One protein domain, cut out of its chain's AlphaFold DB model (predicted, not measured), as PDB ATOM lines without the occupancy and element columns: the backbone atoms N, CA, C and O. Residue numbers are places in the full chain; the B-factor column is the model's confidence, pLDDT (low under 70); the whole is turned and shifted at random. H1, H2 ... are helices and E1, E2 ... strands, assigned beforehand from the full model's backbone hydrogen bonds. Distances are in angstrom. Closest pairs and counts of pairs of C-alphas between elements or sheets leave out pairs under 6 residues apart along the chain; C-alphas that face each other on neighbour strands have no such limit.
ATOM      1  N   PHE A  32     -18.284  -0.669 -45.024       78.00
ATOM      2  CA  PHE A  32     -17.948   0.611 -44.418       78.00
ATOM      3  C   PHE A  32     -17.999   0.512 -42.892       78.00
ATOM      4  O   PHE A  32     -19.006   0.108 -42.315       78.00
ATOM      5  N   VAL A  33     -16.930   0.955 -42.242       74.75
ATOM      6  CA  VAL A  33     -16.805   1.061 -40.790       74.75
ATOM      7  C   VAL A  33     -16.729   2.532 -40.420       74.75
ATOM      8  O   VAL A  33     -15.936   3.273 -40.999       74.75
ATOM      9  N   ASN A  34     -17.532   2.962 -39.446       68.75
ATOM     10  CA  ASN A  34     -17.438   4.317 -38.910       68.75
ATOM     11  C   ASN A  34     -16.043   4.549 -38.313       68.75
ATOM     12  O   ASN A  34     -15.600   3.818 -37.423       68.75
ATOM     13  N   ILE A  35     -15.359   5.583 -38.793       63.56
ATOM     14  CA  ILE A  35     -14.091   6.031 -38.237       63.56
ATOM     15  C   ILE A  35     -14.374   7.193 -37.308       63.56
ATOM     16  O   ILE A  35     -14.599   8.319 -37.733       63.56
ATOM     17  N   ASN A  36     -14.270   6.947 -36.018       59.53
ATOM     18  CA  ASN A  36     -14.419   8.017 -35.037       59.53
ATOM     19  C   ASN A  36     -13.040   8.502 -34.539       59.53
ATOM     20  O   ASN A  36     -12.970   9.117 -33.479       59.53
ATOM     21  N   ARG A  37     -11.933   8.068 -35.180       62.38
ATOM     22  CA  ARG A  37     -10.565   8.083 -34.616       62.38
ATOM     23  C   ARG A  37      -9.463   8.062 -35.687       62.38
ATOM     24  O   ARG A  37      -9.554   7.275 -36.623       62.38
ATOM     25  N   GLY A  38      -8.380   8.816 -35.478       58.25
ATOM     26  CA  GLY A  38      -7.149   8.733 -36.282       58.25
ATOM     27  C   GLY A  38      -7.322   9.145 -37.747       58.25
ATOM     28  O   GLY A  38      -8.422   9.442 -38.203       58.25
ATOM     29  N   VAL A  39      -6.241   9.175 -38.518       61.94
ATOM     30  CA  VAL A  39      -6.277   9.457 -39.963       61.94
ATOM     31  C   VAL A  39      -5.925   8.169 -40.712       61.94
ATOM     32  O   VAL A  39      -5.055   7.440 -40.236       61.94
ATOM     33  N   PRO A  40      -6.593   7.822 -41.831       59.44
ATOM     34  CA  PRO A  40      -6.280   6.592 -42.538       59.44
ATOM     35  C   PRO A  40      -4.882   6.737 -43.154       59.44
ATOM     36  O   PRO A  40      -4.636   7.645 -43.957       59.44
ATOM     37  N   GLN A  41      -3.960   5.864 -42.748       61.62
ATOM     38  CA  GLN A  41      -2.646   5.751 -43.375       61.62
ATOM     39  C   GLN A  41      -2.803   5.182 -44.793       61.62
ATOM     40  O   GLN A  41      -3.691   4.371 -45.042       61.62
ATOM     41  N   GLY A  42      -1.958   5.625 -45.726       60.69
ATOM     42  CA  GLY A  42      -2.030   5.211 -47.136       60.69
ATOM     43  C   GLY A  42      -2.878   6.120 -48.028       60.69
ATOM     44  O   GLY A  42      -3.051   5.835 -49.209       60.69
ATOM     45  N   THR A  43      -3.373   7.239 -47.494       68.62
ATOM     46  CA  THR A  43      -4.051   8.276 -48.285       68.62
ATOM     47  C   THR A  43      -3.102   9.438 -48.557       68.62
ATOM     48  O   THR A  43      -2.323   9.812 -47.681       68.62
ATOM     49  N   VAL A  44      -3.192  10.058 -49.740       72.19
ATOM     50  CA  VAL A  44      -2.421  11.276 -50.078       72.19
ATOM     51  C   VAL A  44      -2.688  12.399 -49.065       72.19
ATOM     52  O   VAL A  44      -1.788  13.150 -48.707       72.19
ATOM     53  N   LEU A  45      -3.918  12.472 -48.548       74.00
ATOM     54  CA  LEU A  45      -4.333  13.464 -47.551       74.00
ATOM     55  C   LEU A  45      -4.007  13.065 -46.104       74.00
ATOM     56  O   LEU A  45      -4.189  13.869 -45.191       74.00
ATOM     57  N   GLY A  46      -3.543  11.837 -45.874       75.31
ATOM     58  CA  GLY A  46      -3.331  11.282 -44.543       75.31
ATOM     59  C   GLY A  46      -2.326  12.087 -43.717       75.31
ATOM     60  O   GLY A  46      -2.662  12.524 -42.618       75.31
ATOM     61  N   PRO A  47      -1.127  12.367 -44.255       76.69
ATOM     62  CA  PRO A  47      -0.150  13.220 -43.587       76.69
ATOM     63  C   PRO A  47      -0.678  14.634 -43.311       76.69
ATOM     64  O   PRO A  47      -0.499  15.144 -42.213       76.69
ATOM     65  N   PHE A  48      -1.388  15.247 -44.263       77.75
ATOM     66  CA  PHE A  48      -1.926  16.604 -44.103       77.75
ATOM     67  C   PHE A  48      -2.936  16.700 -42.954       77.75
ATOM     68  O   PHE A  48      -2.856  17.584 -42.104       77.75
ATOM     69  N   LEU A  49      -3.871  15.755 -42.896       75.50
ATOM     70  CA  LEU A  49      -4.885  15.716 -41.847       75.50
ATOM     71  C   LEU A  49      -4.308  15.321 -40.491       75.50
ATOM     72  O   LEU A  49      -4.827  15.737 -39.459       75.50
ATOM     73  N   PHE A  50      -3.238  14.526 -40.486       78.69
ATOM     74  CA  PHE A  50      -2.501  14.231 -39.269       78.69
ATOM     75  C   PHE A  50      -1.801  15.484 -38.738       78.69
ATOM     76  O   PHE A  50      -1.965  15.798 -37.565       78.69
ATOM     77  N   SER A  51      -1.140  16.260 -39.603       81.69
ATOM     78  CA  SER A  51      -0.563  17.557 -39.231       81.69
ATOM     79  C   SER A  51      -1.611  18.530 -38.698       81.69
ATOM     80  O   SER A  51      -1.341  19.220 -37.723       81.69
ATOM     81  N   LEU A  52      -2.814  18.568 -39.285       80.94
ATOM     82  CA  LEU A  52      -3.906  19.400 -38.774       80.94
ATOM     83  C   LEU A  52      -4.343  18.965 -37.370       80.94
ATOM     84  O   LEU A  52      -4.485  19.807 -36.496       80.94
ATOM     85  N   MET A  53      -4.501  17.658 -37.140       81.81
ATOM     86  CA  MET A  53      -4.850  17.132 -35.819       81.81
ATOM     87  C   MET A  53      -3.765  17.433 -34.780       81.81
ATOM     88  O   MET A  53      -4.081  17.866 -33.678       81.81
ATOM     89  N   VAL A  54      -2.488  17.251 -35.128       84.88
ATOM     90  CA  VAL A  54      -1.365  17.586 -34.241       84.88
ATOM     91  C   VAL A  54      -1.272  19.096 -34.008       84.88
ATOM     92  O   VAL A  54      -0.862  19.512 -32.933       84.88
ATOM     93  N   ASN A  55      -1.701  19.934 -34.955       86.12
ATOM     94  CA  ASN A  55      -1.699  21.384 -34.776       86.12
ATOM     95  C   ASN A  55      -2.603  21.858 -33.623       86.12
ATOM     96  O   ASN A  55      -2.347  22.926 -33.072       86.12
ATOM     97  N   ASP A  56      -3.588  21.062 -33.201       86.62
ATOM     98  CA  ASP A  56      -4.478  21.391 -32.079       86.62
ATOM     99  C   ASP A  56      -3.804  21.264 -30.694       86.62
ATOM    100  O   ASP A  56      -4.408  21.626 -29.684       86.62
ATOM    101  N   VAL A  57      -2.586  20.709 -30.587       90.12
ATOM    102  CA  VAL A  57      -1.849  20.665 -29.309       90.12
ATOM    103  C   VAL A  57      -1.151  21.989 -29.050       90.12
ATOM    104  O   VAL A  57      -0.355  22.423 -29.872       90.12
ATOM    105  N   ASP A  58      -1.371  22.604 -27.894       92.12
ATOM    106  CA  ASP A  58      -0.682  23.839 -27.511       92.12
ATOM    107  C   ASP A  58       0.109  23.675 -26.217       92.12
ATOM    108  O   ASP A  58      -0.207  22.829 -25.377       92.12
ATOM    109  N   ALA A  59       1.150  24.499 -26.070       92.94
ATOM    110  CA  ALA A  59       1.912  24.596 -24.832       92.94
ATOM    111  C   ALA A  59       0.994  25.045 -23.690       92.94
ATOM    112  O   ALA A  59       0.102  25.876 -23.878       92.94
ATOM    113  N   LYS A  60       1.236  24.538 -22.481       92.69
ATOM    114  CA  LYS A  60       0.510  24.971 -21.285       92.69
ATOM    115  C   LYS A  60       0.776  26.446 -20.979       92.69
ATOM    116  O   LYS A  60      -0.135  27.153 -20.548       92.69
ATOM    117  N   HIS A  61       2.005  26.901 -21.228       91.44
ATOM    118  CA  HIS A  61       2.439  28.282 -21.016       91.44
ATOM    119  C   HIS A  61       3.071  28.869 -22.289       91.44
ATOM    120  O   HIS A  61       4.287  29.030 -22.346       91.44
ATOM    121  N   PRO A  62       2.285  29.238 -23.317       89.50
ATOM    122  CA  PRO A  62       2.815  29.637 -24.629       89.50
ATOM    123  C   PRO A  62       3.636  30.940 -24.614       89.50
ATOM    124  O   PRO A  62       4.343  31.237 -25.569       89.50
ATOM    125  N   GLN A  63       3.552  31.728 -23.536       89.25
ATOM    126  CA  GLN A  63       4.346  32.948 -23.351       89.25
ATOM    127  C   GLN A  63       5.795  32.664 -22.927       89.25
ATOM    128  O   GLN A  63       6.668  33.502 -23.141       89.25
ATOM    129  N   THR A  64       6.049  31.513 -22.301       89.69
ATOM    130  CA  THR A  64       7.362  31.153 -21.741       89.69
ATOM    131  C   THR A  64       7.927  29.879 -22.357       89.69
ATOM    132  O   THR A  64       9.139  29.757 -22.510       89.69
ATOM    133  N   ASN A  65       7.058  28.938 -22.719       92.12
ATOM    134  CA  ASN A  65       7.415  27.623 -23.222       92.12
ATOM    135  C   ASN A  65       7.197  27.579 -24.731       92.12
ATOM    136  O   ASN A  65       6.164  28.012 -25.237       92.12
ATOM    137  N   ASN A  66       8.167  27.017 -25.447       91.94
ATOM    138  CA  ASN A  66       8.105  26.896 -26.897       91.94
ATOM    139  C   ASN A  66       7.826  25.443 -27.287       91.94
ATOM    140  O   ASN A  66       8.687  24.579 -27.102       91.94
ATOM    141  N   LEU A  67       6.633  25.184 -27.822       92.94
ATOM    142  CA  LEU A  67       6.235  23.894 -28.374       92.94
ATOM    143  C   LEU A  67       6.318  23.951 -29.899       92.94
ATOM    144  O   LEU A  67       5.567  24.682 -30.542       92.94
ATOM    145  N   VAL A  68       7.204  23.146 -30.477       90.62
ATOM    146  CA  VAL A  68       7.318  23.003 -31.929       90.62
ATOM    147  C   VAL A  68       6.576  21.740 -32.355       90.62
ATOM    148  O   VAL A  68       6.669  20.703 -31.699       90.62
ATOM    149  N   LYS A  69       5.815  21.838 -33.447       89.75
ATOM    150  CA  LYS A  69       4.916  20.782 -33.918       89.75
ATOM    151  C   LYS A  69       5.454  20.196 -35.221       89.75
ATOM    152  O   LYS A  69       5.401  20.845 -36.264       89.75
ATOM    153  N   PHE A  70       5.964  18.973 -35.164       83.56
ATOM    154  CA  PHE A  70       6.178  18.130 -36.338       83.56
ATOM    155  C   PHE A  70       5.115  17.035 -36.357       83.56
ATOM    156  O   PHE A  70       4.430  16.822 -35.361       83.56
ATOM    157  N   ALA A  71       4.966  16.338 -37.487       76.75
ATOM    158  CA  ALA A  71       3.989  15.258 -37.604       76.75
ATOM    159  C   ALA A  71       4.157  14.233 -36.462       76.75
ATOM    160  O   ALA A  71       3.229  14.010 -35.690       76.75
ATOM    161  N   ASP A  72       5.354  13.663 -36.311       79.56
ATOM    162  CA  ASP A  72       5.600  12.594 -35.335       79.56
ATOM    163  C   ASP A  72       6.292  13.064 -34.041       79.56
ATOM    164  O   ASP A  72       6.310  12.321 -33.057       79.56
ATOM    165  N   ASP A  73       6.826  14.290 -34.021       85.06
ATOM    166  CA  ASP A  73       7.633  14.818 -32.920       85.06
ATOM    167  C   ASP A  73       7.064  16.135 -32.368       85.06
ATOM    168  O   ASP A  73       6.754  17.069 -33.109       85.06
ATOM    169  N   LEU A  74       6.994  16.230 -31.036       89.06
ATOM    170  CA  LEU A  74       6.528  17.409 -30.295       89.06
ATOM    171  C   LEU A  74       7.608  17.922 -29.325       89.06
ATOM    172  O   LEU A  74       7.468  17.753 -28.108       89.06
ATOM    173  N   PRO A  75       8.729  18.488 -29.815       91.38
ATOM    174  CA  PRO A  75       9.740  19.041 -28.928       91.38
ATOM    175  C   PRO A  75       9.211  20.281 -28.199       91.38
ATOM    176  O   PRO A  75       8.715  21.229 -28.810       91.38
ATOM    177  N   VAL A  76       9.369  20.274 -26.874       92.25
ATOM    178  CA  VAL A  76       9.012  21.382 -25.987       92.25
ATOM    179  C   VAL A  76      10.264  21.919 -25.297       92.25
ATOM    180  O   VAL A  76      11.030  21.167 -24.696       92.25
ATOM    181  N   SER A  77      10.485  23.226 -25.408       91.19
ATOM    182  CA  SER A  77      11.554  23.946 -24.712       91.19
ATOM    183  C   SER A  77      10.965  24.705 -23.532       91.19
ATOM    184  O   SER A  77      10.079  25.540 -23.714       91.19
ATOM    185  N   VAL A  78      11.477  24.421 -22.334       90.50
ATOM    186  CA  VAL A  78      11.032  25.040 -21.082       90.50
ATOM    187  C   VAL A  78      12.212  25.762 -20.432       90.50
ATOM    188  O   VAL A  78      13.234  25.119 -20.166       90.50
ATOM    189  N   PRO A  79      12.110  27.078 -20.176       88.31
ATOM    190  CA  PRO A  79      13.116  27.805 -19.414       88.31
ATOM    191  C   PRO A  79      13.204  27.272 -17.980       88.31
ATOM    192  O   PRO A  79      12.189  27.142 -17.299       88.31
ATOM    193  N   VAL A  80      14.421  27.004 -17.508       84.69
ATOM    194  CA  VAL A  80      14.682  26.671 -16.101       84.69
ATOM    195  C   VAL A  80      15.127  27.947 -15.397       84.69
ATOM    196  O   VAL A  80      16.178  28.499 -15.725       84.69
ATOM    197  N   THR A  81      14.330  28.434 -14.449       81.44
ATOM    198  CA  THR A  81      14.627  29.655 -13.687       81.44
ATOM    199  C   THR A  81      14.715  29.355 -12.191       81.44
ATOM    200  O   THR A  81      14.408  28.258 -11.729       81.44
ATOM    201  N   SER A  82      15.137  30.341 -11.396       74.00
ATOM    202  CA  SER A  82      15.189  30.218  -9.931       74.00
ATOM    203  C   SER A  82      13.815  30.003  -9.288       74.00
ATOM    204  O   SER A  82      13.744  29.518  -8.165       74.00
ATOM    205  N   SER A  83      12.729  30.352  -9.985       72.00
ATOM    206  CA  SER A  83      11.351  30.089  -9.554       72.00
ATOM    207  C   SER A  83      10.864  28.673  -9.890       72.00
ATOM    208  O   SER A  83       9.729  28.344  -9.559       72.00
ATOM    209  N   GLY A  84      11.696  27.844 -10.532       77.38
ATOM    210  CA  GLY A  84      11.384  26.470 -10.925       77.38
ATOM    211  C   GLY A  84      11.305  26.274 -12.440       77.38
ATOM    212  O   GLY A  84      11.630  27.165 -13.225       77.38
ATOM    213  N   ASP A  85      10.873  25.082 -12.846       83.88
ATOM    214  CA  ASP A  85      10.584  24.728 -14.234       83.88
ATOM    215  C   ASP A  85       9.148  24.200 -14.366       83.88
ATOM    216  O   ASP A  85       8.603  23.604 -13.440       83.88
ATOM    217  N   SER A  86       8.535  24.424 -15.529       89.25
ATOM    218  CA  SER A  86       7.181  23.954 -15.858       89.25
ATOM    219  C   SER A  86       7.196  22.718 -16.766       89.25
ATOM    220  O   SER A  86       6.216  22.421 -17.452       89.25
ATOM    221  N   ALA A  87       8.304  21.963 -16.801       89.12
ATOM    222  CA  ALA A  87       8.445  20.843 -17.730       89.12
ATOM    223  C   ALA A  87       7.479  19.700 -17.398       89.12
ATOM    224  O   ALA A  87       6.943  19.055 -18.301       89.12
ATOM    225  N   LEU A  88       7.207  19.470 -16.110       89.31
ATOM    226  CA  LEU A  88       6.213  18.487 -15.682       89.31
ATOM    227  C   LEU A  88       4.788  18.887 -16.095       89.31
ATOM    228  O   LEU A  88       4.004  18.022 -16.503       89.31
ATOM    229  N   ASP A  89       4.468  20.179 -16.032       91.00
ATOM    230  CA  ASP A  89       3.161  20.706 -16.428       91.00
ATOM    231  C   ASP A  89       2.943  20.542 -17.932       91.00
ATOM    232  O   ASP A  89       1.888  20.065 -18.354       91.00
ATOM    233  N   GLU A  90       3.965  20.832 -18.741       92.25
ATOM    234  CA  GLU A  90       3.928  20.609 -20.190       92.25
ATOM    235  C   GLU A  90       3.755  19.129 -20.541       92.25
ATOM    236  O   GLU A  90       2.882  18.769 -21.334       92.25
ATOM    237  N   VAL A  91       4.521  18.235 -19.908       90.81
ATOM    238  CA  VAL A  91       4.386  16.787 -20.138       90.81
ATOM    239  C   VAL A  91       2.988  16.300 -19.761       90.81
ATOM    240  O   VAL A  91       2.403  15.478 -20.472       90.81
ATOM    241  N   THR A  92       2.420  16.813 -18.671       92.06
ATOM    242  CA  THR A  92       1.064  16.462 -18.232       92.06
ATOM    243  C   THR A  92       0.008  16.993 -19.201       92.06
ATOM    244  O   THR A  92      -0.922  16.262 -19.549       92.06
ATOM    245  N   ASN A  93       0.177  18.219 -19.696       93.44
ATOM    246  CA  ASN A  93      -0.687  18.836 -20.696       93.44
ATOM    247  C   ASN A  93      -0.695  18.040 -22.013       93.44
ATOM    248  O   ASN A  93      -1.759  17.627 -22.477       93.44
ATOM    249  N   ILE A  94       0.482  17.703 -22.549       91.56
ATOM    250  CA  ILE A  94       0.619  16.905 -23.778       91.56
ATOM    251  C   ILE A  94       0.064  15.489 -23.574       91.56
ATOM    252  O   ILE A  94      -0.612  14.952 -24.451       91.56
ATOM    253  N   LYS A  95       0.286  14.873 -22.407       91.00
ATOM    254  CA  LYS A  95      -0.285  13.558 -22.074       91.00
ATOM    255  C   LYS A  95      -1.811  13.597 -22.027       91.00
ATOM    256  O   LYS A  95      -2.454  12.670 -22.520       91.00
ATOM    257  N   SER A  96      -2.381  14.657 -21.460       91.50
ATOM    258  CA  SER A  96      -3.824  14.883 -21.449       91.50
ATOM    259  C   SER A  96      -4.353  15.036 -22.873       91.50
ATOM    260  O   SER A  96      -5.251  14.291 -23.265       91.50
ATOM    261  N   TRP A  97      -3.758  15.914 -23.685       90.88
ATOM    262  CA  TRP A  97      -4.133  16.097 -25.089       90.88
ATOM    263  C   TRP A  97      -4.049  14.786 -25.881       90.88
ATOM    264  O   TRP A  97      -5.001  14.417 -26.569       90.88
ATOM    265  N   ALA A  98      -2.967  14.021 -25.722       88.88
ATOM    266  CA  ALA A  98      -2.802  12.732 -26.385       88.88
ATOM    267  C   ALA A  98      -3.889  11.737 -25.954       88.88
ATOM    268  O   ALA A  98      -4.461  11.051 -26.796       88.88
ATOM    269  N   SER A  99      -4.235  11.690 -24.664       88.81
ATOM    270  CA  SER A  99      -5.316  10.840 -24.153       88.81
ATOM    271  C   SER A  99      -6.679  11.223 -24.740       88.81
ATOM    272  O   SER A  99      -7.422  10.342 -25.179       88.81
ATOM    273  N   HIS A 100      -6.998  12.521 -24.806       85.88
ATOM    274  CA  HIS A 100      -8.232  13.023 -25.424       85.88
ATOM    275  C   HIS A 100      -8.301  12.670 -26.917       85.88
ATOM    276  O   HIS A 100      -9.336  12.204 -27.396       85.88
ATOM    277  N   ASN A 101      -7.174  12.768 -27.624       82.75
ATOM    278  CA  ASN A 101      -7.046  12.391 -29.033       82.75
ATOM    279  C   ASN A 101      -6.829  10.883 -29.258       82.75
ATOM    280  O   ASN A 101      -6.668  10.435 -30.394       82.75
ATOM    281  N   ARG A 102      -6.867  10.068 -28.190       80.94
ATOM    282  CA  ARG A 102      -6.646   8.608 -28.209       80.94
ATOM    283  C   ARG A 102      -5.315   8.201 -28.855       80.94
ATOM    284  O   ARG A 102      -5.205   7.129 -29.450       80.94
ATOM    285  N   MET A 103      -4.305   9.049 -28.714       82.19
ATOM    286  CA  MET A 103      -2.928   8.812 -29.117       82.19
ATOM    287  C   MET A 103      -2.130   8.217 -27.958       82.19
ATOM    288  O   MET A 103      -2.343   8.535 -26.787       82.19
ATOM    289  N   LYS A 104      -1.171   7.350 -28.286       83.50
ATOM    290  CA  LYS A 104      -0.266   6.749 -27.306       83.50
ATOM    291  C   LYS A 104       1.117   7.367 -27.439       83.50
ATOM    292  O   LYS A 104       1.831   7.083 -28.395       83.50
ATOM    293  N   LEU A 105       1.512   8.157 -26.444       84.00
ATOM    294  CA  LEU A 105       2.873   8.681 -26.359       84.00
ATOM    295  C   LEU A 105       3.871   7.543 -26.117       84.00
ATOM    296  O   LEU A 105       3.668   6.681 -25.255       84.00
ATOM    297  N   ASN A 106       4.976   7.556 -26.857       84.00
ATOM    298  CA  ASN A 106       6.048   6.584 -26.692       84.00
ATOM    299  C   ASN A 106       7.116   7.095 -25.718       84.00
ATOM    300  O   ASN A 106       8.200   7.513 -26.118       84.00
ATOM    301  N   PHE A 107       6.829   6.996 -24.419       80.56
ATOM    302  CA  PHE A 107       7.749   7.432 -23.364       80.56
ATOM    303  C   PHE A 107       9.129   6.758 -23.413       80.56
ATOM    304  O   PHE A 107      10.117   7.393 -23.072       80.56
ATOM    305  N   LYS A 108       9.241   5.529 -23.942       81.12
ATOM    306  CA  LYS A 108      10.546   4.864 -24.115       81.12
ATOM    307  C   LYS A 108      11.458   5.581 -25.116       81.12
ATOM    308  O   LYS A 108      12.676   5.469 -25.006       81.12
ATOM    309  N   LYS A 109      10.879   6.268 -26.106       82.81
ATOM    310  CA  LYS A 109      11.617   7.060 -27.098       82.81
ATOM    311  C   LYS A 109      11.761   8.529 -26.693       82.81
ATOM    312  O   LYS A 109      12.662   9.188 -27.202       82.81
ATOM    313  N   ASN A 110      10.931   9.018 -25.770       85.88
ATOM    314  CA  ASN A 110      11.012  10.386 -25.268       85.88
ATOM    315  C   ASN A 110      12.246  10.577 -24.382       85.88
ATOM    316  O   ASN A 110      12.545   9.773 -23.493       85.88
ATOM    317  N   TRP A 111      12.951  11.678 -24.607       86.38
ATOM    318  CA  TRP A 111      14.093  12.082 -23.802       86.38
ATOM    319  C   TRP A 111      14.039  13.579 -23.517       86.38
ATOM    320  O   TRP A 111      13.447  14.342 -24.271       86.38
ATOM    321  N   GLN A 112      14.671  13.985 -22.422       88.12
ATOM    322  CA  GLN A 112      14.901  15.384 -22.078       88.12
ATOM    323  C   GLN A 112      16.394  15.700 -22.189       88.12
ATOM    324  O   GLN A 112      17.232  14.845 -21.894       88.12
ATOM    325  N   MET A 113      16.725  16.925 -22.577       86.50
ATOM    326  CA  MET A 113      18.096  17.431 -22.639       86.50
ATOM    327  C   MET A 113      18.156  18.782 -21.941       86.50
ATOM    328  O   MET A 113      17.262  19.607 -22.110       86.50
ATOM    329  N   LEU A 114      19.193  18.980 -21.131       84.50
ATOM    330  CA  LEU A 114      19.455  20.250 -20.466       84.50
ATOM    331  C   LEU A 114      20.438  21.040 -21.322       84.50
ATOM    332  O   LEU A 114      21.560  20.593 -21.540       84.50
ATOM    333  N   LEU A 115      20.004  22.200 -21.807       81.44
ATOM    334  CA  LEU A 115      20.851  23.137 -22.535       81.44
ATOM    335  C   LEU A 115      21.223  24.273 -21.589       81.44
ATOM    336  O   LEU A 115      20.378  25.092 -21.234       81.44
ATOM    337  N   CYS A 116      22.477  24.303 -21.142       72.94
ATOM    338  CA  CYS A 116      22.966  25.315 -20.211       72.94
ATOM    339  C   CYS A 116      24.354  25.797 -20.629       72.94
ATOM    340  O   CYS A 116      25.215  24.998 -20.983       72.94
TER     341      CYS A 116
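This is residues 32 to 116 of the 134 residues of the protein "Reverse transcriptase domain-containing protein" of Paramuricea clavata (UniProt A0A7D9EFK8). Little regular structure: a loose rod in which a long looping stretch, residues 56 to 86, doubles back on itself between helices H1 and H2, with E1 towards one end of the rod. The 85 printed residues hold E1, H1, H2 and E2 in that order; the class is mostly helix, with 30 residues in named elements. The radius of gyration of the C-alphas is 15.1 A, and the spans are 56 by 27 by 21 A.

E1, residues 33 to 35, begins at C-alpha 33 (-16.805, 1.061, -40.790). H1, residues 46 to 55, is 14.1 A long. H2, residues 87 to 100, is 20.0 A long. E2, residues 111 to 113, ends at C-alpha 113 (18.096, 17.431, -22.639).

H1 and H2 are apart. E1 and E2 pair with no named strand. Residues 66 to 67 pair antiparallel with residues 76 to 77. In H1 and H2 every O i to N i+4 pair is within hydrogen-bond range.

The C-alphas of Phe 32 and Ser 82, the two farthest apart, are 56.2 A apart. The printed part has no cut. The link from H1 to H2 is long. Residues 34 to 43 have pLDDT under 70.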